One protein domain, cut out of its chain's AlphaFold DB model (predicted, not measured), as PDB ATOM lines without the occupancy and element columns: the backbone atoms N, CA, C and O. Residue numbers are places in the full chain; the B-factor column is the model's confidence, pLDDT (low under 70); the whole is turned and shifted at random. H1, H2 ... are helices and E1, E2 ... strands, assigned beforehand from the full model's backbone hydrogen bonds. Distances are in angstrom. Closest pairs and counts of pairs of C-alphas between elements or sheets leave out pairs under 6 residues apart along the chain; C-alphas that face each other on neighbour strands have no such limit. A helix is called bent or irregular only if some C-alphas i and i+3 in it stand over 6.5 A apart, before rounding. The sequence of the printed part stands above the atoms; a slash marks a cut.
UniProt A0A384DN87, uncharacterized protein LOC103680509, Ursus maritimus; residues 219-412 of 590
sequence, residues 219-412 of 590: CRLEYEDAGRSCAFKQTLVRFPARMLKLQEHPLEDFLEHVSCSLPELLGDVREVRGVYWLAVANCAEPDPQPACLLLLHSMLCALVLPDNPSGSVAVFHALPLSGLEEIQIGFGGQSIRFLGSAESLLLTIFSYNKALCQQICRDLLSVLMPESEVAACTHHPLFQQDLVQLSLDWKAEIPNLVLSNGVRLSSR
ATOM      1  N   CYS A 219     -28.753 -50.061 -40.883       78.25
ATOM      2  CA  CYS A 219     -27.386 -50.552 -41.035       78.25
ATOM      3  C   CYS A 219     -26.447 -49.695 -40.178       78.25
ATOM      4  O   CYS A 219     -26.525 -48.466 -40.224       78.25
ATOM      5  N   ARG A 220     -25.524 -50.316 -39.436       81.56
ATOM      6  CA  ARG A 220     -24.334 -49.611 -38.940       81.56
ATOM      7  C   ARG A 220     -23.353 -49.469 -40.104       81.56
ATOM      8  O   ARG A 220     -23.189 -50.418 -40.867       81.56
ATOM      9  N   LEU A 221     -22.736 -48.302 -40.246       75.44
ATOM     10  CA  LEU A 221     -21.607 -48.108 -41.151       75.44
ATOM     11  C   LEU A 221     -20.332 -48.263 -40.321       75.44
ATOM     12  O   LEU A 221     -20.137 -47.552 -39.335       75.44
ATOM     13  N   GLU A 222     -19.503 -49.235 -40.687       68.50
ATOM     14  CA  GLU A 222     -18.202 -49.465 -40.065       68.50
ATOM     15  C   GLU A 222     -17.145 -48.780 -40.933       68.50
ATOM     16  O   GLU A 222     -16.801 -49.259 -42.010       68.50
ATOM     17  N   TYR A 223     -16.689 -47.612 -40.479       66.00
ATOM     18  CA  TYR A 223     -15.549 -46.898 -41.050       66.00
ATOM     19  C   TYR A 223     -14.309 -47.242 -40.221       66.00
ATOM     20  O   TYR A 223     -14.359 -47.130 -38.994       66.00
ATOM     21  N   GLU A 224     -13.214 -47.640 -40.870       54.66
ATOM     22  CA  GLU A 224     -12.009 -48.131 -40.179       54.66
ATOM     23  C   GLU A 224     -11.389 -47.063 -39.250       54.66
ATOM     24  O   GLU A 224     -10.931 -47.388 -38.154       54.66
ATOM     25  N   ASP A 225     -11.495 -45.782 -39.620       57.38
ATOM     26  CA  ASP A 225     -10.900 -44.647 -38.895       57.38
ATOM     27  C   ASP A 225     -11.812 -44.007 -37.823       57.38
ATOM     28  O   ASP A 225     -11.377 -43.135 -37.071       57.38
ATOM     29  N   ALA A 226     -13.084 -44.414 -37.696       55.06
ATOM     30  CA  ALA A 226     -14.083 -43.661 -36.910       55.06
ATOM     31  C   ALA A 226     -13.882 -43.648 -35.377       55.06
ATOM     32  O   ALA A 226     -14.580 -42.918 -34.665       55.06
ATOM     33  N   GLY A 227     -12.948 -44.430 -34.832       59.59
ATOM     34  CA  GLY A 227     -12.583 -44.397 -33.412       59.59
ATOM     35  C   GLY A 227     -13.740 -44.747 -32.462       59.59
ATOM     36  O   GLY A 227     -14.064 -45.918 -32.274       59.59
ATOM     37  N   ARG A 228     -14.337 -43.737 -31.806       60.38
ATOM     38  CA  ARG A 228     -15.548 -43.902 -30.964       60.38
ATOM     39  C   ARG A 228     -16.852 -43.545 -31.691       60.38
ATOM     40  O   ARG A 228     -17.924 -43.880 -31.187       60.38
ATOM     41  N   SER A 229     -16.780 -42.835 -32.811       64.12
ATOM     42  CA  SER A 229     -17.938 -42.190 -33.427       64.12
ATOM     43  C   SER A 229     -18.789 -43.203 -34.183       64.12
ATOM     44  O   SER A 229     -18.288 -43.994 -34.980       64.12
ATOM     45  N   CYS A 230     -20.094 -43.216 -33.914       77.38
ATOM     46  CA  CYS A 230     -20.986 -44.234 -34.466       77.38
ATOM     47  C   CYS A 230     -21.753 -43.713 -35.684       77.38
ATOM     48  O   CYS A 230     -22.473 -42.718 -35.597       77.38
ATOM     49  N   ALA A 231     -21.626 -44.424 -36.806       86.94
ATOM     50  CA  ALA A 231     -22.334 -44.124 -38.041       86.94
ATOM     51  C   ALA A 231     -23.469 -45.130 -38.308       86.94
ATOM     52  O   ALA A 231     -23.285 -46.345 -38.201       86.94
ATOM     53  N   PHE A 232     -24.650 -44.628 -38.674       90.00
ATOM     54  CA  PHE A 232     -25.849 -45.427 -38.948       90.00
ATOM     55  C   PHE A 232     -26.593 -44.933 -40.195       90.00
ATOM     56  O   PHE A 232     -26.545 -43.754 -40.537       90.00
ATOM     57  N   LYS A 233     -27.325 -45.835 -40.855       90.06
ATOM     58  CA  LYS A 233     -28.096 -45.574 -42.077       90.06
ATOM     59  C   LYS A 233     -29.463 -46.253 -42.026       90.06
ATOM     60  O   LYS A 233     -29.533 -47.469 -41.876       90.06
ATOM     61  N   GLN A 234     -30.531 -45.478 -42.197       90.69
ATOM     62  CA  GLN A 234     -31.917 -45.950 -42.265       90.69
ATOM     63  C   GLN A 234     -32.327 -46.206 -43.731       90.69
ATOM     64  O   GLN A 234     -32.570 -45.277 -44.493       90.69
ATOM     65  N   THR A 235     -32.399 -47.474 -44.139       86.19
ATOM     66  CA  THR A 235     -32.617 -47.926 -45.531       86.19
ATOM     67  C   THR A 235     -34.073 -47.917 -46.025       86.19
ATOM     68  O   THR A 235     -34.319 -48.129 -47.218       86.19
ATOM     69  N   LEU A 236     -35.054 -47.625 -45.160       87.19
ATOM     70  CA  LEU A 236     -36.395 -47.233 -45.609       87.19
ATOM     71  C   LEU A 236     -36.341 -45.916 -46.399       87.19
ATOM     72  O   LEU A 236     -37.013 -45.796 -47.425       87.19
ATOM     73  N   VAL A 237     -35.488 -44.972 -45.989       88.62
ATOM     74  CA  VAL A 237     -35.270 -43.701 -46.693       88.62
ATOM     75  C   VAL A 237     -34.554 -43.955 -48.020       88.62
ATOM     76  O   VAL A 237     -33.484 -44.569 -48.062       88.62
ATOM     77  N   ARG A 238     -35.126 -43.460 -49.124       86.62
ATOM     78  CA  ARG A 238     -34.451 -43.443 -50.426       86.62
ATOM     79  C   ARG A 238     -33.564 -42.203 -50.530       86.62
ATOM     80  O   ARG A 238     -34.045 -41.097 -50.741       86.62
ATOM     81  N   PHE A 239     -32.257 -42.399 -50.385       87.00
ATOM     82  CA  PHE A 239     -31.269 -41.336 -50.572       87.00
ATOM     83  C   PHE A 239     -31.005 -41.072 -52.067       87.00
ATOM     84  O   PHE A 239     -30.854 -42.035 -52.827       87.00
ATOM     85  N   PRO A 240     -30.866 -39.802 -52.495       87.25
ATOM     86  CA  PRO A 240     -30.392 -39.446 -53.828       87.25
ATOM     87  C   PRO A 240     -29.042 -40.096 -54.158       87.25
ATOM     88  O   PRO A 240     -28.186 -40.275 -53.289       87.25
ATOM     89  N   ALA A 241     -28.796 -40.382 -55.440       84.38
ATOM     90  CA  ALA A 241     -27.593 -41.096 -55.885       84.38
ATOM     91  C   ALA A 241     -26.265 -40.393 -55.524       84.38
ATOM     92  O   ALA A 241     -25.229 -41.048 -55.427       84.38
ATOM     93  N   ARG A 242     -26.280 -39.070 -55.295       81.75
ATOM     94  CA  ARG A 242     -25.126 -38.315 -54.772       81.75
ATOM     95  C   ARG A 242     -24.852 -38.629 -53.293       81.75
ATOM     96  O   ARG A 242     -23.706 -38.854 -52.926       81.75
ATOM     97  N   MET A 243     -25.895 -38.711 -52.464       85.88
ATOM     98  CA  MET A 243     -25.776 -39.062 -51.041       85.88
ATOM     99  C   MET A 243     -25.375 -40.522 -50.836       85.88
ATOM    100  O   MET A 243     -24.586 -40.811 -49.943       85.88
ATOM    101  N   LEU A 244     -25.865 -41.433 -51.685       85.75
ATOM    102  CA  LEU A 244     -25.426 -42.831 -51.668       85.75
ATOM    103  C   LEU A 244     -23.912 -42.949 -51.894       85.75
ATOM    104  O   LEU A 244     -23.265 -43.682 -51.159       85.75
ATOM    105  N   LYS A 245     -23.335 -42.162 -52.813       84.75
ATOM    106  CA  LYS A 245     -21.876 -42.107 -53.000       84.75
ATOM    107  C   LYS A 245     -21.146 -41.555 -51.778       84.75
ATOM    108  O   LYS A 245     -20.143 -42.127 -51.378       84.75
ATOM    109  N   LEU A 246     -21.634 -40.480 -51.153       82.44
ATOM    110  CA  LEU A 246     -21.005 -39.946 -49.933       82.44
ATOM    111  C   LEU A 246     -21.009 -40.956 -48.769       82.44
ATOM    112  O   LEU A 246     -20.091 -40.947 -47.961       82.44
ATOM    113  N   GLN A 247     -21.986 -41.866 -48.716       84.81
ATOM    114  CA  GLN A 247     -22.023 -42.961 -47.737       84.81
ATOM    115  C   GLN A 247     -20.964 -44.053 -47.988       84.81
ATOM    116  O   GLN A 247     -20.693 -44.832 -47.078       84.81
ATOM    117  N   GLU A 248     -20.387 -44.121 -49.194       83.38
ATOM    118  CA  GLU A 248     -19.353 -45.091 -49.600       83.38
ATOM    119  C   GLU A 248     -17.916 -44.586 -49.349       83.38
ATOM    120  O   GLU A 248     -16.976 -45.370 -49.462       83.38
ATOM    121  N   HIS A 249     -17.728 -43.302 -49.019       80.44
ATOM    122  CA  HIS A 249     -16.411 -42.723 -48.716       80.44
ATOM    123  C   HIS A 249     -16.019 -42.965 -47.245       80.44
ATOM    124  O   HIS A 249     -16.914 -43.082 -46.402       80.44
ATOM    125  N   PRO A 250     -14.713 -42.996 -46.907       81.81
ATOM    126  CA  PRO A 250     -14.233 -42.931 -45.526       81.81
ATOM    127  C   PRO A 250     -14.836 -41.761 -44.741       81.81
ATOM    128  O   PRO A 250     -15.209 -40.730 -45.309       81.81
ATOM    129  N   LEU A 251     -14.907 -41.898 -43.412       81.50
ATOM    130  CA  LEU A 251     -15.480 -40.850 -42.564       81.50
ATOM    131  C   LEU A 251     -14.664 -39.550 -42.623       81.50
ATOM    132  O   LEU A 251     -15.261 -38.475 -42.623       81.50
ATOM    133  N   GLU A 252     -13.332 -39.640 -42.697       81.00
ATOM    134  CA  GLU A 252     -12.464 -38.462 -42.808       81.00
ATOM    135  C   GLU A 252     -12.710 -37.719 -44.133       81.00
ATOM    136  O   GLU A 252     -13.088 -36.551 -44.087       81.00
ATOM    137  N   ASP A 253     -12.651 -38.405 -45.283       82.88
ATOM    138  CA  ASP A 253     -12.989 -37.859 -46.612       82.88
ATOM    139  C   ASP A 253     -14.369 -37.172 -46.640       82.88
ATOM    140  O   ASP A 253     -14.533 -36.078 -47.188       82.88
ATOM    141  N   PHE A 254     -15.389 -37.806 -46.047       84.25
ATOM    142  CA  PHE A 254     -16.739 -37.246 -45.988       84.25
ATOM    143  C   PHE A 254     -16.796 -35.974 -45.131       84.25
ATOM    144  O   PHE A 254     -17.398 -34.979 -45.549       84.25
ATOM    145  N   LEU A 255     -16.172 -35.973 -43.951       83.50
ATOM    146  CA  LEU A 255     -16.173 -34.806 -43.070       83.50
ATOM    147  C   LEU A 255     -15.260 -33.683 -43.587       83.50
ATOM    148  O   LEU A 255     -15.598 -32.516 -43.393       83.50
ATOM    149  N   GLU A 256     -14.178 -33.985 -44.310       82.06
ATOM    150  CA  GLU A 256     -13.391 -32.988 -45.049       82.06
ATOM    151  C   GLU A 256     -14.230 -32.368 -46.176       82.06
ATOM    152  O   GLU A 256     -14.284 -31.143 -46.288       82.06
ATOM    153  N   HIS A 257     -14.972 -33.169 -46.952       80.50
ATOM    154  CA  HIS A 257     -15.873 -32.661 -47.995       80.50
ATOM    155  C   HIS A 257     -16.974 -31.744 -47.430       80.50
ATOM    156  O   HIS A 257     -17.267 -30.689 -48.006       80.50
ATOM    157  N   VAL A 258     -17.551 -32.100 -46.274       80.50
ATOM    158  CA  VAL A 258     -18.487 -31.236 -45.535       80.50
ATOM    159  C   VAL A 258     -17.789 -29.961 -45.057       80.50
ATOM    160  O   VAL A 258     -18.318 -28.877 -45.279       80.50
ATOM    161  N   SER A 259     -16.591 -30.056 -44.475       79.81
ATOM    162  CA  SER A 259     -15.847 -28.902 -43.937       79.81
ATOM    163  C   SER A 259     -15.397 -27.929 -45.032       79.81
ATOM    164  O   SER A 259     -15.491 -26.719 -44.853       79.81
ATOM    165  N   CYS A 260     -14.993 -28.432 -46.200       75.06
ATOM    166  CA  CYS A 260     -14.688 -27.616 -47.379       75.06
ATOM    167  C   CYS A 260     -15.927 -26.895 -47.933       75.06
ATOM    168  O   CYS A 260     -15.801 -25.823 -48.523       75.06
ATOM    169  N   SER A 261     -17.116 -27.480 -47.752       72.75
ATOM    170  CA  SER A 261     -18.391 -26.894 -48.183       72.75
ATOM    171  C   SER A 261     -18.966 -25.909 -47.154       72.75
ATOM    172  O   SER A 261     -19.646 -24.958 -47.529       72.75
ATOM    173  N   LEU A 262     -18.730 -26.155 -45.859       72.25
ATOM    174  CA  LEU A 262     -19.394 -25.509 -44.719       72.25
ATOM    175  C   LEU A 262     -18.406 -25.217 -43.556       72.25
ATOM    176  O   LEU A 262     -18.631 -25.669 -42.429       72.25
ATOM    177  N   PRO A 263     -17.321 -24.448 -43.787       60.09
ATOM    178  CA  PRO A 263     -16.246 -24.246 -42.804       60.09
ATOM    179  C   PRO A 263     -16.665 -23.438 -41.566       60.09
ATOM    180  O   PRO A 263     -15.960 -23.435 -40.564       60.09
ATOM    181  N   GLU A 264     -17.811 -22.755 -41.609       65.88
ATOM    182  CA  GLU A 264     -18.385 -22.046 -40.456       65.88
ATOM    183  C   GLU A 264     -19.121 -22.987 -39.480       65.88
ATOM    184  O   GLU A 264     -19.424 -22.588 -38.356       65.88
ATOM    185  N   LEU A 265     -19.424 -24.226 -39.899       61.31
ATOM    186  CA  LEU A 265     -20.284 -25.161 -39.161       61.31
ATOM    187  C   LEU A 265     -19.518 -26.319 -38.497       61.31
ATOM    188  O   LEU A 265     -19.958 -26.834 -37.469       61.31
ATOM    189  N   LEU A 266     -18.387 -26.737 -39.077       61.91
ATOM    190  CA  LEU A 266     -17.476 -27.739 -38.511       61.91
ATOM    191  C   LEU A 266     -16.184 -27.050 -38.049       61.91
ATOM    192  O   LEU A 266     -15.308 -26.761 -38.858       61.91
ATOM    193  N   GLY A 267     -16.072 -26.787 -36.743       61.31
ATOM    194  CA  GLY A 267     -14.879 -26.168 -36.149       61.31
ATOM    195  C   GLY A 267     -13.673 -27.115 -36.092       61.31
ATOM    196  O   GLY A 267     -12.583 -26.756 -36.529       61.31
ATOM    197  N   ASP A 268     -13.882 -28.339 -35.600       61.31
ATOM    198  CA  ASP A 268     -12.952 -29.462 -35.749       61.31
ATOM    199  C   ASP A 268     -13.744 -30.713 -36.156       61.31
ATOM    200  O   ASP A 268     -14.691 -31.128 -35.482       61.31
ATOM    201  N   VAL A 269     -13.326 -31.330 -37.263       60.00
ATOM    202  CA  VAL A 269     -13.812 -32.622 -37.777       60.00
ATOM    203  C   VAL A 269     -13.833 -33.704 -36.685       60.00
ATOM    204  O   VAL A 269     -14.723 -34.555 -36.662       60.00
ATOM    205  N   ARG A 270     -12.887 -33.646 -35.741       60.91
ATOM    206  CA  ARG A 270     -12.677 -34.638 -34.672       60.91
ATOM    207  C   ARG A 270     -13.734 -34.594 -33.560       60.91
ATOM    208  O   ARG A 270     -13.755 -35.495 -32.719       60.91
ATOM    209  N   GLU A 271     -14.610 -33.586 -33.527       72.88
ATOM    210  CA  GLU A 271     -15.667 -33.468 -32.508       72.88
ATOM    211  C   GLU A 271     -16.978 -34.198 -32.856       72.88
ATOM    212  O   GLU A 271     -17.858 -34.313 -31.996       72.88
ATOM    213  N   VAL A 272     -17.126 -34.724 -34.078       84.25
ATOM    214  CA  VAL A 272     -18.338 -35.447 -34.501       84.25
ATOM    215  C   VAL A 272     -18.486 -36.750 -33.707       84.25
ATOM    216  O   VAL A 272     -17.700 -37.684 -33.861       84.25
ATOM    217  N   ARG A 273     -19.517 -36.835 -32.857       86.06
ATOM    218  CA  ARG A 273     -19.822 -37.994 -31.996       86.06
ATOM    219  C   ARG A 273     -20.641 -39.073 -32.699       86.06
ATOM    220  O   ARG A 273     -20.481 -40.256 -32.401       86.06
ATOM    221  N   GLY A 274     -21.509 -38.676 -33.624       89.69
ATOM    222  CA  GLY A 274     -22.415 -39.584 -34.322       89.69
ATOM    223  C   GLY A 274     -22.844 -39.048 -35.681       89.69
ATOM    224  O   GLY A 274     -22.949 -37.835 -35.873       89.69
ATOM    225  N   VAL A 275     -23.076 -39.971 -36.615       92.56
ATOM    226  CA  VAL A 275     -23.467 -39.694 -38.004       92.56
ATOM    227  C   VAL A 275     -24.671 -40.559 -38.353       92.56
ATOM    228  O   VAL A 275     -24.577 -41.785 -38.358       92.56
ATOM    229  N   TYR A 276     -25.811 -39.947 -38.661       94.19
ATOM    230  CA  TYR A 276     -27.051 -40.682 -38.912       94.19
ATOM    231  C   TYR A 276     -27.636 -40.281 -40.266       94.19
ATOM    232  O   TYR A 276     -28.133 -39.172 -40.446       94.19
ATOM    233  N   TRP A 277     -27.594 -41.198 -41.228       94.12
ATOM    234  CA  TRP A 277     -28.259 -41.044 -42.518       94.12
ATOM    235  C   TRP A 277     -29.723 -41.467 -42.358       94.12
ATOM    236  O   TRP A 277     -30.025 -42.656 -42.228       94.12
ATOM    237  N   LEU A 278     -30.629 -40.488 -42.321       94.94
ATOM    238  CA  LEU A 278     -32.063 -40.651 -42.042       94.94
ATOM    239  C   LEU A 278     -32.879 -39.541 -42.735       94.94
ATOM    240  O   LEU A 278     -32.330 -38.810 -43.555       94.94
ATOM    241  N   ALA A 279     -34.181 -39.424 -42.458       94.69
ATOM    242  CA  ALA A 279     -34.997 -38.318 -42.972       94.69
ATOM    243  C   ALA A 279     -35.237 -37.243 -41.900       94.69
ATOM    244  O   ALA A 279     -35.303 -37.558 -40.710       94.69
ATOM    245  N   VAL A 280     -35.379 -35.984 -42.312       96.00
ATOM    246  CA  VAL A 280     -35.549 -34.811 -41.433       96.00
ATOM    247  C   VAL A 280     -36.630 -33.867 -41.961       96.00
ATOM    248  O   VAL A 280     -36.908 -33.858 -43.154       96.00
ATOM    249  N   ALA A 281     -37.222 -33.063 -41.081       94.81
ATOM    250  CA  ALA A 281     -38.160 -31.999 -41.433       94.81
ATOM    251  C   ALA A 281     -38.090 -30.835 -40.428       94.81
ATOM    252  O   ALA A 281     -37.667 -31.013 -39.281       94.81
ATOM    253  N   ASN A 282     -38.525 -29.647 -40.845       93.50
ATOM    254  CA  ASN A 282     -38.633 -28.447 -40.008       93.50
ATOM    255  C   ASN A 282     -39.902 -27.646 -40.382       93.50
ATOM    256  O   ASN A 282     -40.652 -28.052 -41.264       93.50
ATOM    257  N   CYS A 283     -40.179 -26.519 -39.720       89.75
ATOM    258  CA  CYS A 283     -41.419 -25.754 -39.944       89.75
ATOM    259  C   CYS A 283     -41.528 -25.087 -41.334       89.75
ATOM    260  O   CYS A 283     -42.633 -24.761 -41.757       89.75
ATOM    261  N   ALA A 284     -40.412 -24.875 -42.040       90.06
ATOM    262  CA  ALA A 284     -40.391 -24.336 -43.404       90.06
ATOM    263  C   ALA A 284     -40.473 -25.443 -44.471       90.06
ATOM    264  O   ALA A 284     -41.131 -25.265 -45.494       90.06
ATOM    265  N   GLU A 285     -39.844 -26.591 -44.210       91.06
ATOM    266  CA  GLU A 285     -39.870 -27.795 -45.049       91.06
ATOM    267  C   GLU A 285     -40.356 -28.993 -44.203       91.06
ATOM    268  O   GLU A 285     -39.536 -29.707 -43.608       91.06
ATOM    269  N   PRO A 286     -41.688 -29.186 -44.076       89.75
ATOM    270  CA  PRO A 286     -42.271 -30.183 -43.176       89.75
ATOM    271  C   PRO A 286     -42.343 -31.600 -43.767       89.75
ATOM    272  O   PRO A 286     -42.468 -32.568 -43.014       89.75
ATOM    273  N   ASP A 287     -42.251 -31.739 -45.092       89.88
ATOM    274  CA  ASP A 287     -42.222 -33.035 -45.772       89.88
ATOM    275  C   ASP A 287     -40.841 -33.707 -45.588       89.88
ATOM    276  O   ASP A 287     -39.828 -33.063 -45.877       89.88
ATOM    277  N   PRO A 288     -40.743 -34.977 -45.130       91.94
ATOM    278  CA  PRO A 288     -39.468 -35.569 -44.705       91.94
ATOM    279  C   PRO A 288     -38.406 -35.695 -45.814       91.94
ATOM    280  O   PRO A 288     -38.488 -36.571 -46.677       91.94
ATOM    281  N   GLN A 289     -37.345 -34.888 -45.734       91.81
ATOM    282  CA  GLN A 289     -36.231 -34.879 -46.689       91.81
ATOM    283  C   GLN A 289     -35.106 -35.852 -46.291       91.81
ATOM    284  O   GLN A 289     -34.765 -35.941 -45.108       91.81
ATOM    285  N   PRO A 290     -34.475 -36.569 -47.243       92.44
ATOM    286  CA  PRO A 290     -33.325 -37.433 -46.970       92.44
ATOM    287  C   PRO A 290     -32.076 -36.603 -46.624       92.44
ATOM    288  O   PRO A 290     -31.624 -35.785 -47.423       92.44
ATOM    289  N   ALA A 291     -31.481 -36.845 -45.454       93.56
ATOM    290  CA  ALA A 291     -30.384 -36.042 -44.909       93.56
ATOM    291  C   ALA A 291     -29.287 -36.879 -44.221       93.56
ATOM    292  O   ALA A 291     -29.440 -38.072 -43.944       93.56
ATOM    293  N   CYS A 292     -28.168 -36.222 -43.923       93.56
ATOM    294  CA  CYS A 292     -27.162 -36.679 -42.973       93.56
ATOM    295  C   CYS A 292     -27.231 -35.813 -41.712       93.56
ATOM    296  O   CYS A 292     -27.136 -34.589 -41.793       93.56
ATOM    297  N   LEU A 293     -27.416 -36.439 -40.555       94.50
ATOM    298  CA  LEU A 293     -27.465 -35.784 -39.255       94.50
ATOM    299  C   LEU A 293     -26.115 -35.958 -38.549       94.50
ATOM    300  O   LEU A 293     -25.731 -37.086 -38.237       94.50
ATOM    301  N   LEU A 294     -25.414 -34.857 -38.284       92.81
ATOM    302  CA  LEU A 294     -24.160 -34.831 -37.530       92.81
ATOM    303  C   LEU A 294     -24.420 -34.360 -36.098       92.81
ATOM    304  O   LEU A 294     -24.925 -33.257 -35.881       92.81
ATOM    305  N   LEU A 295     -24.040 -35.185 -35.122       92.50
ATOM    306  CA  LEU A 295     -24.015 -34.815 -33.709       92.50
ATOM    307  C   LEU A 295     -22.614 -34.308 -33.344       92.50
ATOM    308  O   LEU A 295     -21.671 -35.100 -33.278       92.50
ATOM    309  N   LEU A 296     -22.484 -33.004 -33.101       89.50
ATOM    310  CA  LEU A 296     -21.267 -32.357 -32.594       89.50
ATOM    311  C   LEU A 296     -21.408 -32.073 -31.088       89.50
ATOM    312  O   LEU A 296     -22.474 -32.274 -30.508       89.50
ATOM    313  N   HIS A 297     -20.348 -31.591 -30.432       86.25
ATOM    314  CA  HIS A 297     -20.380 -31.358 -28.982       86.25
ATOM    315  C   HIS A 297     -21.348 -30.235 -28.549       86.25
ATOM    316  O   HIS A 297     -21.891 -30.281 -27.447       86.25
ATOM    317  N   SER A 298     -21.590 -29.240 -29.403       87.69
ATOM    318  CA  SER A 298     -22.407 -28.055 -29.094       87.69
ATOM    319  C   SER A 298     -23.631 -27.878 -30.000       87.69
ATOM    320  O   SER A 298     -24.461 -27.001 -29.746       87.69
ATOM    321  N   MET A 299     -23.763 -28.689 -31.055       90.75
ATOM    322  CA  MET A 299     -24.741 -28.489 -32.126       90.75
ATOM    323  C   MET A 299     -25.175 -29.816 -32.759       90.75
ATOM    324  O   MET A 299     -24.393 -30.762 -32.857       90.75
ATOM    325  N   LEU A 300     -26.422 -29.863 -33.223       92.88
ATOM    326  CA  LEU A 300     -26.970 -30.926 -34.057       92.88
ATOM    327  C   LEU A 300     -27.240 -30.364 -35.463       92.88
ATOM    328  O   LEU A 300     -28.065 -29.462 -35.624       92.88
ATOM    329  N   CYS A 301     -26.544 -30.884 -36.473       92.25
ATOM    330  CA  CYS A 301     -26.570 -30.352 -37.840       92.25
ATOM    331  C   CYS A 301     -27.231 -31.340 -38.802       92.25
ATOM    332  O   CYS A 301     -26.764 -32.467 -38.948       92.25
ATOM    333  N   ALA A 302     -28.287 -30.913 -39.491       93.69
ATOM    334  CA  ALA A 302     -28.915 -31.661 -40.574       93.69
ATOM    335  C   ALA A 302     -28.414 -31.134 -41.927       93.69
ATOM    336  O   ALA A 302     -28.564 -29.951 -42.240       93.69
ATOM    337  N   LEU A 303     -27.831 -32.023 -42.727       91.62
ATOM    338  CA  LEU A 303     -27.224 -31.734 -44.022       91.62
ATOM    339  C   LEU A 303     -27.992 -32.433 -45.147       91.62
ATOM    340  O   LEU A 303     -28.212 -33.644 -45.089       91.62
ATOM    341  N   VAL A 304     -28.350 -31.691 -46.190       90.06
ATOM    342  CA  VAL A 304     -29.028 -32.201 -47.393       90.06
ATOM    343  C   VAL A 304     -28.184 -31.932 -48.632       90.06
ATOM    344  O   VAL A 304     -27.352 -31.023 -48.655       90.06
ATOM    345  N   LEU A 305     -28.401 -32.716 -49.687       82.31
ATOM    346  CA  LEU A 305     -27.857 -32.430 -51.013       82.31
ATOM    347  C   LEU A 305     -29.010 -31.985 -51.918       82.31
ATOM    348  O   LEU A 305     -29.731 -32.850 -52.417       82.31
ATOM    349  N   PRO A 306     -29.203 -30.673 -52.143       67.69
ATOM    350  CA  PRO A 306     -30.219 -30.202 -53.075       67.69
ATOM    351  C   PRO A 306     -29.881 -30.643 -54.507       67.69
ATOM    352  O   PRO A 306     -28.711 -30.707 -54.897       67.69
ATOM    353  N   ASP A 307     -30.906 -30.861 -55.335       61.84
ATOM    354  CA  ASP A 307     -30.761 -31.292 -56.740       61.84
ATOM    355  C   ASP A 307     -30.094 -30.251 -57.667       61.84
ATOM    356  O   ASP A 307     -29.894 -30.486 -58.860       61.84
ATOM    357  N   ASN A 308     -29.674 -29.111 -57.113       59.03
ATOM    358  CA  ASN A 308     -28.932 -28.069 -57.809       59.03
ATOM    359  C   ASN A 308     -27.688 -28.616 -58.547       59.03
ATOM    360  O   ASN A 308     -27.006 -29.538 -58.070       59.03
ATOM    361  N   PRO A 309     -27.325 -28.029 -59.706       55.38
ATOM    362  CA  PRO A 309     -26.217 -28.515 -60.531       55.38
ATOM    363  C   PRO A 309     -24.863 -28.449 -59.813       55.38
ATOM    364  O   PRO A 309     -24.005 -29.285 -60.079       55.38
ATOM    365  N   SER A 310     -24.697 -27.518 -58.866       58.56
ATOM    366  CA  SER A 310     -23.469 -27.304 -58.090       58.56
ATOM    367  C   SER A 310     -23.061 -28.485 -57.199       58.56
ATOM    368  O   SER A 310     -21.902 -28.562 -56.812       58.56
ATOM    369  N   GLY A 311     -23.989 -29.380 -56.838       58.34
ATOM    370  CA  GLY A 311     -23.701 -30.631 -56.115       58.34
ATOM    371  C   GLY A 311     -23.193 -30.522 -54.667       58.34
ATOM    372  O   GLY A 311     -23.073 -31.558 -54.021       58.34
ATOM    373  N   SER A 312     -22.918 -29.313 -54.168       69.62
ATOM    374  CA  SER A 312     -22.449 -29.051 -52.799       69.62
ATOM    375  C   SER A 312     -23.452 -29.497 -51.736       69.62
ATOM    376  O   SER A 312     -24.666 -29.365 -51.916       69.62
ATOM    377  N   VAL A 313     -22.931 -29.945 -50.594       79.75
ATOM    378  CA  VAL A 313     -23.712 -30.170 -49.371       79.75
ATOM    379  C   VAL A 313     -24.255 -28.830 -48.863       79.75
ATOM    380  O   VAL A 313     -23.539 -27.827 -48.891       79.75
ATOM    381  N   ALA A 314     -25.506 -28.810 -48.402       84.56
ATOM    382  CA  ALA A 314     -26.164 -27.643 -47.821       84.56
ATOM    383  C   ALA A 314     -26.683 -27.945 -46.407       84.56
ATOM    384  O   ALA A 314     -27.057 -29.077 -46.092       84.56
ATOM    385  N   VAL A 315     -26.739 -26.918 -45.557       87.94
ATOM    386  CA  VAL A 315     -27.362 -27.008 -44.229       87.94
ATOM    387  C   VAL A 315     -28.874 -26.902 -44.383       87.94
ATOM    388  O   VAL A 315     -29.377 -25.873 -44.821       87.94
ATOM    389  N   PHE A 316     -29.590 -27.955 -43.996       90.44
ATOM    390  CA  PHE A 316     -31.048 -27.942 -43.858       90.44
ATOM    391  C   PHE A 316     -31.470 -27.328 -42.521       90.44
ATOM    392  O   PHE A 316     -32.448 -26.590 -42.436       90.44
ATOM    393  N   HIS A 317     -30.732 -27.648 -41.456       91.31
ATOM    394  CA  HIS A 317     -30.981 -27.125 -40.118       91.31
ATOM    395  C   HIS A 317     -29.712 -27.203 -39.263       91.31
ATOM    396  O   HIS A 317     -28.958 -28.171 -39.356       91.31
ATOM    397  N   ALA A 318     -29.501 -26.214 -38.398       91.50
ATOM    398  CA  ALA A 318     -28.415 -26.187 -37.425       91.50
ATOM    399  C   ALA A 318     -28.994 -25.808 -36.058       91.50
ATOM    400  O   ALA A 318     -29.416 -24.671 -35.857       91.50
ATOM    401  N   LEU A 319     -29.045 -26.774 -35.138       92.56
ATOM    402  CA  LEU A 319     -29.658 -26.629 -33.818       92.56
ATOM    403  C   LEU A 319     -28.572 -26.564 -32.733       92.56
ATOM    404  O   LEU A 319     -27.980 -27.598 -32.412       92.56
ATOM    405  N   PRO A 320     -28.295 -25.389 -32.134       92.38
ATOM    406  CA  PRO A 320     -27.433 -25.292 -30.963       92.38
ATOM    407  C   PRO A 320     -28.044 -26.067 -29.792       92.38
ATOM    408  O   PRO A 320     -29.185 -25.813 -29.402       92.38
ATOM    409  N   LEU A 321     -27.280 -26.972 -29.182       92.06
ATOM    410  CA  LEU A 321     -27.750 -27.783 -28.050       92.06
ATOM    411  C   LEU A 321     -28.008 -26.941 -26.785       92.06
ATOM    412  O   LEU A 321     -28.741 -27.370 -25.902       92.06
ATOM    413  N   SER A 322     -27.468 -25.721 -26.725       91.06
ATOM    414  CA  SER A 322     -27.776 -24.708 -25.707       91.06
ATOM    415  C   SER A 322     -29.135 -24.013 -25.891       91.06
ATOM    416  O   SER A 322     -29.587 -23.335 -24.972       91.06
ATOM    417  N   GLY A 323     -29.774 -24.153 -27.058       90.25
ATOM    418  CA  GLY A 323     -31.123 -23.648 -27.350       90.25
ATOM    419  C   GLY A 323     -32.217 -24.722 -27.299       90.25
ATOM    420  O   GLY A 323     -33.374 -24.427 -27.590       90.25
ATOM    421  N   LEU A 324     -31.852 -25.963 -26.962       94.88
ATOM    422  CA  LEU A 324     -32.755 -27.102 -26.823       94.88
ATOM    423  C   LEU A 324     -33.467 -27.053 -25.461       94.88
ATOM    424  O   LEU A 324     -32.827 -26.884 -24.428       94.88
ATOM    425  N   GLU A 325     -34.785 -27.251 -25.452       95.44
ATOM    426  CA  GLU A 325     -35.614 -27.300 -24.237       95.44
ATOM    427  C   GLU A 325     -36.258 -28.679 -24.028       95.44
ATOM    428  O   GLU A 325     -36.333 -29.167 -22.898       95.44
ATOM    429  N   GLU A 326     -36.719 -29.333 -25.100       95.81
ATOM    430  CA  GLU A 326     -37.354 -30.653 -25.029       95.81
ATOM    431  C   GLU A 326     -36.944 -31.566 -26.200       95.81
ATOM    432  O   GLU A 326     -36.966 -31.179 -27.368       95.81
ATOM    433  N   ILE A 327     -36.596 -32.810 -25.866       96.94
ATOM    434  CA  ILE A 327     -36.444 -33.949 -26.772       96.94
ATOM    435  C   ILE A 327     -37.706 -34.798 -26.615       96.94
ATOM    436  O   ILE A 327     -37.892 -35.449 -25.587       96.94
ATOM    437  N   GLN A 328     -38.570 -34.812 -27.624       96.81
ATOM    438  CA  GLN A 328     -39.823 -35.561 -27.587       96.81
ATOM    439  C   GLN A 328     -39.728 -36.797 -28.486       96.81
ATOM    440  O   GLN A 328     -39.571 -36.681 -29.701       96.81
ATOM    441  N   ILE A 329     -39.831 -37.991 -27.897       97.56
ATOM    442  CA  ILE A 329     -39.864 -39.249 -28.655       97.56
ATOM    443  C   ILE A 329     -41.269 -39.453 -29.236       97.56
ATOM    444  O   ILE A 329     -42.268 -39.436 -28.510       97.56
ATOM    445  N   GLY A 330     -41.333 -39.651 -30.556       95.56
ATOM    446  CA  GLY A 330     -42.560 -39.907 -31.308       95.56
ATOM    447  C   GLY A 330     -43.054 -41.351 -31.191       95.56
ATOM    448  O   GLY A 330     -42.330 -42.252 -30.757       95.56
ATOM    449  N   PHE A 331     -44.314 -41.575 -31.575       95.56
ATOM    450  CA  PHE A 331     -45.016 -42.844 -31.368       95.56
ATOM    451  C   PHE A 331     -44.252 -44.049 -31.940       95.56
ATOM    452  O   PHE A 331     -43.674 -43.982 -33.027       95.56
ATOM    453  N   GLY A 332     -44.200 -45.146 -31.179       93.75
ATOM    454  CA  GLY A 332     -43.453 -46.355 -31.532       93.75
ATOM    455  C   GLY A 332     -41.943 -46.171 -31.741       93.75
ATOM    456  O   GLY A 332     -41.311 -47.048 -32.331       93.75
ATOM    457  N   GLY A 333     -41.354 -45.041 -31.327       94.12
ATOM    458  CA  GLY A 333     -39.945 -44.724 -31.576       94.12
ATOM    459  C   GLY A 333     -39.602 -44.515 -33.055       94.12
ATOM    460  O   GLY A 333     -38.477 -44.803 -33.460       94.12
ATOM    461  N   GLN A 334     -40.564 -44.074 -33.874       93.75
ATOM    462  CA  GLN A 334     -40.374 -43.864 -35.319       93.75
ATOM    463  C   GLN A 334     -39.806 -42.473 -35.669       93.75
ATOM    464  O   GLN A 334     -39.385 -42.240 -36.804       93.75
ATOM    465  N   SER A 335     -39.776 -41.550 -34.704       95.56
ATOM    466  CA  SER A 335     -39.217 -40.205 -34.847       95.56
ATOM    467  C   SER A 335     -38.780 -39.619 -33.501       95.56
ATOM    468  O   SER A 335     -39.175 -40.099 -32.435       95.56
ATOM    469  N   ILE A 336     -37.994 -38.545 -33.562       97.62
ATOM    470  CA  ILE A 336     -37.657 -37.671 -32.436       97.62
ATOM    471  C   ILE A 336     -37.896 -36.230 -32.895       97.62
ATOM    472  O   ILE A 336     -37.480 -35.855 -33.991       97.62
ATOM    473  N   ARG A 337     -38.556 -35.421 -32.066       96.44
ATOM    474  CA  ARG A 337     -38.781 -33.992 -32.304       96.44
ATOM    475  C   ARG A 337     -38.002 -33.185 -31.274       96.44
ATOM    476  O   ARG A 337     -38.203 -33.350 -30.071       96.44
ATOM    477  N   PHE A 338     -37.110 -32.333 -31.756       96.31
ATOM    478  CA  PHE A 338     -36.343 -31.393 -30.954       96.31
ATOM    479  C   PHE A 338     -37.075 -30.057 -30.904       96.31
ATOM    480  O   PHE A 338     -37.529 -29.548 -31.930       96.31
ATOM    481  N   LEU A 339     -37.212 -29.517 -29.699       94.31
ATOM    482  CA  LEU A 339     -37.954 -28.298 -29.411       94.31
ATOM    483  C   LEU A 339     -37.041 -27.321 -28.679       94.31
ATOM    484  O   LEU A 339     -36.523 -27.649 -27.612       94.31
ATOM    485  N   GLY A 340     -36.877 -26.126 -29.239       91.69
ATOM    486  CA  GLY A 340     -36.283 -24.979 -28.560       91.69
ATOM    487  C   GLY A 340     -37.304 -23.875 -28.286       91.69
ATOM    488  O   GLY A 340     -38.488 -23.995 -28.620       91.69
ATOM    489  N   SER A 341     -36.811 -22.767 -27.735       87.00
ATOM    490  CA  SER A 341     -37.593 -21.575 -27.373       87.00
ATOM    491  C   SER A 341     -38.262 -20.854 -28.556       87.00
ATOM    492  O   SER A 341     -39.167 -20.044 -28.355       87.00
ATOM    493  N   ALA A 342     -37.837 -21.140 -29.789       89.56
ATOM    494  CA  ALA A 342     -38.338 -20.531 -31.016       89.56
ATOM    495  C   ALA A 342     -38.565 -21.575 -32.118       89.56
ATOM    496  O   ALA A 342     -37.857 -22.577 -32.204       89.56
ATOM    497  N   GLU A 343     -39.513 -21.293 -33.011       88.56
ATOM    498  CA  GLU A 343     -39.879 -22.130 -34.161       88.56
ATOM    499  C   GLU A 343     -38.684 -22.494 -35.061       88.56
ATOM    500  O   GLU A 343     -38.587 -23.618 -35.548       88.56
ATOM    501  N   SER A 344     -37.726 -21.573 -35.217       88.88
ATOM    502  CA  SER A 344     -36.498 -21.767 -35.998       88.88
ATOM    503  C   SER A 344     -35.496 -22.750 -35.377       88.88
ATOM    504  O   SER A 344     -34.488 -23.050 -36.007       88.88
ATOM    505  N   LEU A 345     -35.751 -23.237 -34.158       90.62
ATOM    506  CA  LEU A 345     -34.978 -24.275 -33.465       90.62
ATOM    507  C   LEU A 345     -35.692 -25.639 -33.474       90.62
ATOM    508  O   LEU A 345     -35.256 -26.572 -32.801       90.62
ATOM    509  N   LEU A 346     -36.816 -25.761 -34.191       93.44
ATOM    510  CA  LEU A 346     -37.531 -27.023 -34.319       93.44
ATOM    511  C   LEU A 346     -36.924 -27.877 -35.431       93.44
ATOM    512  O   LEU A 346     -36.921 -27.499 -36.603       93.44
ATOM    513  N   LEU A 347     -36.501 -29.081 -35.051       96.00
ATOM    514  CA  LEU A 347     -36.040 -30.122 -35.961       96.00
ATOM    515  C   LEU A 347     -36.750 -31.432 -35.626       96.00
ATOM    516  O   LEU A 347     -36.651 -31.931 -34.507       96.00
ATOM    517  N   THR A 348     -37.435 -32.020 -36.601       97.00
ATOM    518  CA  THR A 348     -37.951 -33.389 -36.494       97.00
ATOM    519  C   THR A 348     -37.058 -34.319 -37.293       97.00
ATOM    520  O   THR A 348     -36.755 -34.048 -38.453       97.00
ATOM    521  N   ILE A 349     -36.644 -35.424 -36.682       97.12
ATOM    522  CA  ILE A 349     -35.878 -36.482 -37.339       97.12
ATOM    523  C   ILE A 349     -36.678 -37.781 -37.318       97.12
ATOM    524  O   ILE A 349     -37.325 -38.123 -36.327       97.12
ATOM    525  N   PHE A 350     -36.630 -38.522 -38.415       95.81
ATOM    526  CA  PHE A 350     -37.409 -39.735 -38.612       95.81
ATOM    527  C   PHE A 350     -36.465 -40.936 -38.612       95.81
ATOM    528  O   PHE A 350     -35.790 -41.229 -39.599       95.81
ATOM    529  N   SER A 351     -36.390 -41.617 -37.467       93.50
ATOM    530  CA  SER A 351     -35.594 -42.838 -37.305       93.50
ATOM    531  C   SER A 351     -36.196 -44.022 -38.060       93.50
ATOM    532  O   SER A 351     -35.458 -44.936 -38.425       93.50
ATOM    533  N   TYR A 352     -37.528 -44.041 -38.218       92.75
ATOM    534  CA  TYR A 352     -38.337 -45.168 -38.703       92.75
ATOM    535  C   TYR A 352     -37.963 -46.521 -38.070       92.75
ATOM    536  O   TYR A 352     -38.086 -47.577 -38.686       92.75
ATOM    537  N   ASN A 353     -37.416 -46.476 -36.849       91.50
ATOM    538  CA  ASN A 353     -36.952 -47.634 -36.104       91.50
ATOM    539  C   ASN A 353     -36.693 -47.264 -34.632       91.50
ATOM    540  O   ASN A 353     -35.920 -46.348 -34.325       91.50
ATOM    541  N   LYS A 354     -37.283 -48.042 -33.716       92.06
ATOM    542  CA  LYS A 354     -37.183 -47.844 -32.261       92.06
ATOM    543  C   LYS A 354     -35.756 -47.921 -31.710       92.06
ATOM    544  O   LYS A 354     -35.417 -47.148 -30.819       92.06
ATOM    545  N   ALA A 355     -34.912 -48.814 -32.231       92.12
ATOM    546  CA  ALA A 355     -33.548 -48.986 -31.733       92.12
ATOM    547  C   ALA A 355     -32.653 -47.812 -32.154       92.12
ATOM    548  O   ALA A 355     -31.899 -47.302 -31.328       92.12
ATOM    549  N   LEU A 356     -32.800 -47.320 -33.392       93.19
ATOM    550  CA  LEU A 356     -32.116 -46.108 -33.854       93.19
ATOM    551  C   LEU A 356     -32.589 -44.858 -33.096       93.19
ATOM    552  O   LEU A 356     -31.756 -44.049 -32.697       93.19
ATOM    553  N   CYS A 357     -33.892 -44.726 -32.820       95.19
ATOM    554  CA  CYS A 357     -34.416 -43.659 -31.957       95.19
ATOM    555  C   CYS A 357     -33.760 -43.678 -30.569       95.19
ATOM    556  O   CYS A 357     -33.247 -42.660 -30.108       95.19
ATOM    557  N   GLN A 358     -33.738 -44.837 -29.905       94.75
ATOM    558  CA  GLN A 358     -33.088 -44.960 -28.602       94.75
ATOM    559  C   GLN A 358     -31.590 -44.666 -28.674       94.75
ATOM    560  O   GLN A 358     -31.062 -44.036 -27.765       94.75
ATOM    561  N   GLN A 359     -30.911 -45.100 -29.738       93.38
ATOM    562  CA  GLN A 359     -29.481 -44.872 -29.907       93.38
ATOM    563  C   GLN A 359     -29.159 -43.383 -30.058       93.38
ATOM    564  O   GLN A 359     -28.373 -42.868 -29.271       93.38
ATOM    565  N   ILE A 360     -29.847 -42.670 -30.957       94.88
ATOM    566  CA  ILE A 360     -29.675 -41.219 -31.140       94.88
ATOM    567  C   ILE A 360     -29.934 -40.469 -29.824       94.88
ATOM    568  O   ILE A 360     -29.163 -39.586 -29.455       94.88
ATOM    569  N   CYS A 361     -30.971 -40.845 -29.066       94.62
ATOM    570  CA  CYS A 361     -31.232 -40.233 -27.764       94.62
ATOM    571  C   CYS A 361     -30.152 -40.555 -26.708       94.62
ATOM    572  O   CYS A 361     -29.832 -39.674 -25.914       94.62
ATOM    573  N   ARG A 362     -29.561 -41.762 -26.685       92.06
ATOM    574  CA  ARG A 362     -28.427 -42.095 -25.789       92.06
ATOM    575  C   ARG A 362     -27.166 -41.312 -26.162       92.06
ATOM    576  O   ARG A 362     -26.499 -40.782 -25.278       92.06
ATOM    577  N   ASP A 363     -26.876 -41.208 -27.454       91.88
ATOM    578  CA  ASP A 363     -25.714 -40.477 -27.961       91.88
ATOM    579  C   ASP A 363     -25.847 -38.974 -27.651       91.88
ATOM    580  O   ASP A 363     -24.906 -38.364 -27.145       91.88
ATOM    581  N   LEU A 364     -27.047 -38.398 -27.808       92.75
ATOM    582  CA  LEU A 364     -27.369 -37.038 -27.353       92.75
ATOM    583  C   LEU A 364     -27.179 -36.853 -25.840       92.75
ATOM    584  O   LEU A 364     -26.602 -35.846 -25.435       92.75
ATOM    585  N   LEU A 365     -27.604 -37.803 -24.993       91.12
ATOM    586  CA  LEU A 365     -27.336 -37.712 -23.549       91.12
ATOM    587  C   LEU A 365     -25.834 -37.630 -23.249       91.12
ATOM    588  O   LEU A 365     -25.444 -36.831 -22.405       91.12
ATOM    589  N   SER A 366     -24.990 -38.378 -23.971       88.75
ATOM    590  CA  SER A 366     -23.526 -38.335 -23.789       88.75
ATOM    591  C   SER A 366     -22.878 -36.986 -24.137       88.75
ATOM    592  O   SER A 366     -21.741 -36.727 -23.749       88.75
ATOM    593  N   VAL A 367     -23.603 -36.124 -24.857       89.81
ATOM    594  CA  VAL A 367     -23.195 -34.754 -25.189       89.81
ATOM    595  C   VAL A 367     -23.818 -33.730 -24.233       89.81
ATOM    596  O   VAL A 367     -23.176 -32.741 -23.888       89.81
ATOM    597  N   LEU A 368     -25.055 -33.969 -23.791       90.94
ATOM    598  CA  LEU A 368     -25.840 -33.048 -22.965       90.94
ATOM    599  C   LEU A 368     -25.508 -33.102 -21.462       90.94
ATOM    600  O   LEU A 368     -25.815 -32.139 -20.757       90.94
ATOM    601  N   MET A 369     -24.916 -34.192 -20.962       88.62
ATOM    602  CA  MET A 369     -24.609 -34.393 -19.535       88.62
ATOM    603  C   MET A 369     -23.355 -35.263 -19.295       88.62
ATOM    604  O   MET A 369     -22.953 -36.016 -20.182       88.62
ATOM    605  N   PRO A 370     -22.725 -35.203 -18.100       83.94
ATOM    606  CA  PRO A 370     -21.553 -36.019 -17.768       83.94
ATOM    607  C   PRO A 370     -21.836 -37.531 -17.776       83.94
ATOM    608  O   PRO A 370     -22.911 -37.965 -17.362       83.94
ATOM    609  N   GLU A 371     -20.838 -38.352 -18.138       80.69
ATOM    610  CA  GLU A 371     -20.959 -39.825 -18.243       80.69
ATOM    611  C   GLU A 371     -21.561 -40.491 -16.980       80.69
ATOM    612  O   GLU A 371     -22.311 -41.464 -17.082       80.69
ATOM    613  N   SER A 372     -21.294 -39.941 -15.790       78.00
ATOM    614  CA  SER A 372     -21.844 -40.413 -14.509       78.00
ATOM    615  C   SER A 372     -23.364 -40.261 -14.376       78.00
ATOM    616  O   SER A 372     -23.996 -41.046 -13.674       78.00
ATOM    617  N   GLU A 373     -23.960 -39.265 -15.034       81.88
ATOM    618  CA  GLU A 373     -25.406 -39.007 -15.014       81.88
ATOM    619  C   GLU A 373     -26.130 -39.771 -16.129       81.88
ATOM    620  O   GLU A 373     -27.237 -40.277 -15.917       81.88
ATOM    621  N   VAL A 374     -25.468 -39.954 -17.281       83.31
ATOM    622  CA  VAL A 374     -25.961 -40.793 -18.388       83.31
ATOM    623  C   VAL A 374     -26.291 -42.198 -17.885       83.31
ATOM    624  O   VAL A 374     -27.361 -42.724 -18.194       83.31
ATOM    625  N   ALA A 375     -25.420 -42.781 -17.050       81.94
ATOM    626  CA  ALA A 375     -25.622 -44.100 -16.450       81.94
ATOM    627  C   ALA A 375     -26.962 -44.211 -15.696       81.94
ATOM    628  O   ALA A 375     -27.719 -45.154 -15.932       81.94
ATOM    629  N   ALA A 376     -27.298 -43.224 -14.857       81.56
ATOM    630  CA  ALA A 376     -28.564 -43.190 -14.122       81.56
ATOM    631  C   ALA A 376     -29.777 -43.063 -15.063       81.56
ATOM    632  O   ALA A 376     -30.812 -43.695 -14.838       81.56
ATOM    633  N   CYS A 377     -29.633 -42.311 -16.156       84.38
ATOM    634  CA  CYS A 377     -30.679 -42.136 -17.162       84.38
ATOM    635  C   CYS A 377     -30.974 -43.415 -17.968       84.38
ATOM    636  O   CYS A 377     -32.101 -43.583 -18.435       84.38
ATOM    637  N   THR A 378     -30.020 -44.350 -18.110       81.38
ATOM    638  CA  THR A 378     -30.214 -45.578 -18.917       81.38
ATOM    639  C   THR A 378     -31.355 -46.485 -18.436       81.38
ATOM    640  O   THR A 378     -31.914 -47.235 -19.237       81.38
ATOM    641  N   HIS A 379     -31.742 -46.392 -17.159       87.81
ATOM    642  CA  HIS A 379     -32.854 -47.149 -16.575       87.81
ATOM    643  C   HIS A 379     -34.246 -46.567 -16.885       87.81
ATOM    644  O   HIS A 379     -35.254 -47.157 -16.498       87.81
ATOM    645  N   HIS A 380     -34.337 -45.423 -17.568       93.38
ATOM    646  CA  HIS A 380     -35.623 -44.835 -17.936       93.38
ATOM    647  C   HIS A 380     -36.388 -45.740 -18.929       93.38
ATOM    648  O   HIS A 380     -35.762 -46.272 -19.853       93.38
ATOM    649  N   PRO A 381     -37.731 -45.884 -18.835       94.44
ATOM    650  CA  PRO A 381     -38.501 -46.763 -19.723       94.44
ATOM    651  C   PRO A 381     -38.239 -46.529 -21.215       94.44
ATOM    652  O   PRO A 381     -38.091 -47.489 -21.966       94.44
ATOM    653  N   LEU A 382     -38.080 -45.262 -21.625       95.31
ATOM    654  CA  LEU A 382     -37.784 -44.883 -23.012       95.31
ATOM    655  C   LEU A 382     -36.436 -45.418 -23.540       95.31
ATOM    656  O   LEU A 382     -36.288 -45.545 -24.751       95.31
ATOM    657  N   PHE A 383     -35.478 -45.761 -22.672       93.44
ATOM    658  CA  PHE A 383     -34.185 -46.347 -23.058       93.44
ATOM    659  C   PHE A 383     -34.081 -47.854 -22.821       93.44
ATOM    660  O   PHE A 383     -33.252 -48.493 -23.471       93.44
ATOM    661  N   GLN A 384     -34.869 -48.408 -21.894       91.62
ATOM    662  CA  GLN A 384     -34.772 -49.812 -21.485       91.62
ATOM    663  C   GLN A 384     -35.810 -50.723 -22.160       91.62
ATOM    664  O   GLN A 384     -35.533 -51.901 -22.380       91.62
ATOM    665  N   GLN A 385     -37.009 -50.215 -22.455       94.00
ATOM    666  CA  GLN A 385     -38.140 -51.027 -22.917       94.00
ATOM    667  C   GLN A 385     -38.389 -50.871 -24.425       94.00
ATOM    668  O   GLN A 385     -37.799 -50.024 -25.097       94.00
ATOM    669  N   ASP A 386     -39.275 -51.705 -24.972       93.19
ATOM    670  CA  ASP A 386     -39.684 -51.639 -26.374       93.19
ATOM    671  C   ASP A 386     -40.630 -50.448 -26.597       93.19
ATOM    672  O   ASP A 386     -41.769 -50.463 -26.128       93.19
ATOM    673  N   LEU A 387     -40.172 -49.424 -27.328       95.06
ATOM    674  CA  LEU A 387     -40.949 -48.203 -27.579       95.06
ATOM    675  C   LEU A 387     -42.291 -48.447 -28.289       95.06
ATOM    676  O   LEU A 387     -43.198 -47.645 -28.107       95.06
ATOM    677  N   VAL A 388     -42.443 -49.530 -29.064       93.44
ATOM    678  CA  VAL A 388     -43.727 -49.870 -29.710       93.44
ATOM    679  C   VAL A 388     -44.687 -50.501 -28.705       93.44
ATOM    680  O   VAL A 388     -45.870 -50.180 -28.703       93.44
ATOM    681  N   GLN A 389     -44.197 -51.353 -27.800       93.56
ATOM    682  CA  GLN A 389     -45.044 -51.928 -26.746       93.56
ATOM    683  C   GLN A 389     -45.445 -50.857 -25.721       93.56
ATOM    684  O   GLN A 389     -46.621 -50.750 -25.384       93.56
ATOM    685  N   LEU A 390     -44.494 -50.008 -25.307       95.44
ATOM    686  CA  LEU A 390     -44.753 -48.844 -24.453       95.44
ATOM    687  C   LEU A 390     -45.761 -47.869 -25.065       95.44
ATOM    688  O   LEU A 390     -46.517 -47.253 -24.321       95.44
ATOM    689  N   SER A 391     -45.766 -47.689 -26.390       96.06
ATOM    690  CA  SER A 391     -46.691 -46.747 -27.020       96.06
ATOM    691  C   SER A 391     -48.096 -47.314 -27.233       96.06
ATOM    692  O   SER A 391     -49.045 -46.544 -27.336       96.06
ATOM    693  N   LEU A 392     -48.244 -48.641 -27.273       95.25
ATOM    694  CA  LEU A 392     -49.535 -49.324 -27.410       95.25
ATOM    695  C   LEU A 392     -50.221 -49.627 -26.064       95.25
ATOM    696  O   LEU A 392     -51.440 -49.805 -26.037       95.25
ATOM    697  N   ASP A 393     -49.487 -49.668 -24.946       93.81
ATOM    698  CA  ASP A 393     -50.091 -49.800 -23.614       93.81
ATOM    699  C   ASP A 393     -50.590 -48.448 -23.083       93.81
ATOM    700  O   ASP A 393     -49.829 -47.630 -22.565       93.81
ATOM    701  N   TRP A 394     -51.910 -48.237 -23.133       87.75
ATOM    702  CA  TRP A 394     -52.546 -47.030 -22.592       87.75
ATOM    703  C   TRP A 394     -52.324 -46.827 -21.083       87.75
ATOM    704  O   TRP A 394     -52.532 -45.723 -20.587       87.75
ATOM    705  N   LYS A 395     -51.904 -47.869 -20.349       90.69
ATOM    706  CA  LYS A 395     -51.618 -47.822 -18.906       90.69
ATOM    707  C   LYS A 395     -50.147 -47.559 -18.584       90.69
ATOM    708  O   LYS A 395     -49.809 -47.464 -17.405       90.69
ATOM    709  N   ALA A 396     -49.271 -47.450 -19.584       91.12
ATOM    710  CA  ALA A 396     -47.855 -47.197 -19.361       91.12
ATOM    711  C   ALA A 396     -47.635 -45.766 -18.840       91.12
ATOM    712  O   ALA A 396     -47.659 -44.795 -19.600       91.12
ATOM    713  N   GLU A 397     -47.411 -45.625 -17.532       89.19
ATOM    714  CA  GLU A 397     -46.979 -44.371 -16.911       89.19
ATOM    715  C   GLU A 397     -45.497 -44.118 -17.240       89.19
ATOM    716  O   GLU A 397     -44.593 -44.661 -16.604       89.19
ATOM    717  N   ILE A 398     -45.243 -43.297 -18.264       93.69
ATOM    718  CA  ILE A 398     -43.894 -42.878 -18.666       93.69
ATOM    719  C   ILE A 398     -43.642 -41.470 -18.102       93.69
ATOM    720  O   ILE A 398     -44.225 -40.509 -18.610       93.69
ATOM    721  N   PRO A 399     -42.805 -41.307 -17.060       92.75
ATOM    722  CA  PRO A 399     -42.481 -39.985 -16.538       92.75
ATOM    723  C   PRO A 399     -41.633 -39.189 -17.541       92.75
ATOM    724  O   PRO A 399     -40.904 -39.752 -18.355       92.75
ATOM    725  N   ASN A 400     -41.697 -37.859 -17.462       94.25
ATOM    726  CA  ASN A 400     -40.722 -37.006 -18.140       94.25
ATOM    727  C   ASN A 400     -39.399 -37.046 -17.365       94.25
ATOM    728  O   ASN A 400     -39.387 -36.824 -16.153       94.25
ATOM    729  N   LEU A 401     -38.291 -37.262 -18.069       93.62
ATOM    730  CA  LEU A 401     -36.946 -37.177 -17.509       93.62
ATOM    731  C   LEU A 401     -36.419 -35.755 -17.733       93.62
ATOM    732  O   LEU A 401     -36.330 -35.303 -18.870       93.62
ATOM    733  N   VAL A 402     -36.071 -35.040 -16.664       93.62
ATOM    734  CA  VAL A 402     -35.418 -33.725 -16.756       93.62
ATOM    735  C   VAL A 402     -33.926 -33.912 -16.507       93.62
ATOM    736  O   VAL A 402     -33.534 -34.511 -15.507       93.62
ATOM    737  N   LEU A 403     -33.109 -33.432 -17.440       91.62
ATOM    738  CA  LEU A 403     -31.653 -33.497 -17.387       91.62
ATOM    739  C   LEU A 403     -31.094 -32.382 -16.487       91.62
ATOM    740  O   LEU A 403     -31.743 -31.361 -16.259       91.62
ATOM    741  N   SER A 404     -29.861 -32.546 -16.006       87.94
ATOM    742  CA  SER A 404     -29.163 -31.575 -15.145       87.94
ATOM    743  C   SER A 404     -28.961 -30.198 -15.791       87.94
ATOM    744  O   SER A 404     -28.913 -29.189 -15.089       87.94
ATOM    745  N   ASN A 405     -28.910 -30.138 -17.124       87.06
ATOM    746  CA  ASN A 405     -28.854 -28.903 -17.911       87.06
ATOM    747  C   ASN A 405     -30.235 -28.245 -18.155       87.06
ATOM    748  O   ASN A 405     -30.304 -27.205 -18.804       87.06
ATOM    749  N   GLY A 406     -31.327 -28.834 -17.653       91.12
ATOM    750  CA  GLY A 406     -32.701 -28.341 -17.795       91.12
ATOM    751  C   GLY A 406     -33.492 -28.904 -18.982       91.12
ATOM    752  O   GLY A 406     -34.718 -28.769 -18.990       91.12
ATOM    753  N   VAL A 407     -32.845 -29.577 -19.943       94.56
ATOM    754  CA  VAL A 407     -33.525 -30.211 -21.089       94.56
ATOM    755  C   VAL A 407     -34.476 -31.307 -20.602       94.56
ATOM    756  O   VAL A 407     -34.145 -32.098 -19.718       94.56
ATOM    757  N   ARG A 408     -35.666 -31.394 -21.199       95.62
ATOM    758  CA  ARG A 408     -36.668 -32.430 -20.911       95.62
ATOM    759  C   ARG A 408     -36.641 -33.526 -21.972       95.62
ATOM    760  O   ARG A 408     -36.882 -33.244 -23.136       95.62
ATOM    761  N   LEU A 409     -36.443 -34.781 -21.589       95.94
ATOM    762  CA  LEU A 409     -36.803 -35.933 -22.416       95.94
ATOM    763  C   LEU A 409     -38.256 -36.328 -22.108       95.94
ATOM    764  O   LEU A 409     -38.600 -36.605 -20.956       95.94
ATOM    765  N   SER A 410     -39.103 -36.355 -23.134       95.50
ATOM    766  CA  SER A 410     -40.541 -36.610 -23.018       95.50
ATOM    767  C   SER A 410     -41.040 -37.645 -24.031       95.50
ATOM    768  O   SER A 410     -40.371 -38.005 -25.002       95.50
ATOM    769  N   SER A 411     -42.267 -38.113 -23.812       95.06
ATOM    770  CA  SER A 411     -43.079 -38.796 -24.820       95.06
ATOM    771  C   SER A 411     -44.550 -38.449 -24.587       95.06
ATOM    772  O   SER A 411     -44.927 -38.110 -23.466       95.06
ATOM    773  N   ARG A 412     -45.393 -38.523 -25.624       93.75
ATOM    774  CA  ARG A 412     -46.849 -38.287 -25.500       93.75
ATOM    775  C   ARG A 412     -47.689 -39.479 -25.948       93.75
ATOM    776  O   ARG A 412     -48.800 -39.308 -26.437       93.75
TER     777      ARG A 412
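Overview. This is residues 219 to 412 of the 590 residues of the protein "uncharacterized protein LOC103680509" of Ursus maritimus (UniProt A0A384DN87). A strongly twisted sheet of ten strands curls round one long helix, H3. The bent strand E3 joins its two wings, one with E1, E2, E4, E5 and E6, the other with E9, E8, E7 and E10; H2 crosses the first wing on the same face as H3, and the short helices H4, H5 and H6 lie beside H3, off the sheet. The printed part has 194 residues, with six named helices and ten named strands in the order E1, E2, H1, H2, E3 to E9, H3 to H6, E10. The sheet is mixed and branched at E3, and the class is mixed, helices and strands. The whole is compact, with a radius of gyration of the C-alphas of 16.4 A and spans of 52 by 35 by 33 A.

Arrangement. E1, residues 219 to 221, and E2, residues 230 to 234, form a hairpin, with N 219 and O 233 within hydrogen-bond range at 2.9 A. E2 and E3, residues 274 to 281, are parallel (N 277 to O 232, 2.8 A). Between them come H1, residues 241 to 246, which only grazes the sheet with residues 243 to 246, and H2, residues 251 to 261, in a strand-helix-strand unit, two parallel neighbour strands with helices between, whose crossover is left-handed. E3 bends by 75 degrees at residue 278. A meander, each strand the antiparallel neighbour of the one before, runs from E3 through E4, residues 289 to 295 (N 278 to O 291, 3.1 A), and E5, residues 299 to 304 (N 292 to O 303, 2.8 A), to E6, residues 314 to 320 (N 302 to O 317, 2.8 A). H2 has a height over the sheet of 9.7 A. A second meander holds E7, residues 324 to 329, E8, residues 336 to 340 (N 328 to O 337, 2.9 A), and E9, residues 347 to 350 (N 336 to O 349, 2.9 A). E9 is antiparallel to E3 (N 281 to O 348, 2.8 A), and E10, residues 408 to 411, is parallel to E7 (N 327 to O 408, 2.8 A). H3, residues 354 to 368, is on the sheet; the C-alphas of Ile 336 and Cys 357, the closest of E8 and H3, are 6.8 A apart. H3 and H4, residues 371 to 377, form a helical hairpin and only just touch, with 3 pairs of C-alphas within 8 A, the closest being Leu 365 and Val 374 at 6.2 A. H3 also only just touches H5, residues 381 to 384, with 3 such pairs, and is close but not clearly touching to H6, residues 387 to 392. Every O i to N i+4 pair is within hydrogen-bond range in H1, H2, H3 and H6, and 2 of 3 in H4; H5 is too short for one.

Along the chain. E1 begins with C-alpha 219 at (-27.386, -50.552, -41.035). From first to last C-alpha H3 measures 20.8 A, E3 18.9 A and H2 15.3 A. H3 begins with C-alpha 354 at (-37.183, -47.844, -32.261), and E10 ends with C-alpha 411 at (-43.079, -38.796, -24.820).

Size, cuts and confidence. The two C-alphas farthest apart, those of Pro 309 and Lys 395, are 52.4 A apart. The printed part has no cut; its long links are H2 to E3 and H6 to E10. The mean pLDDT of the printed part is 86.4, with values under 70 in residues 222 to 229, 263 to 270 and 306 to 312.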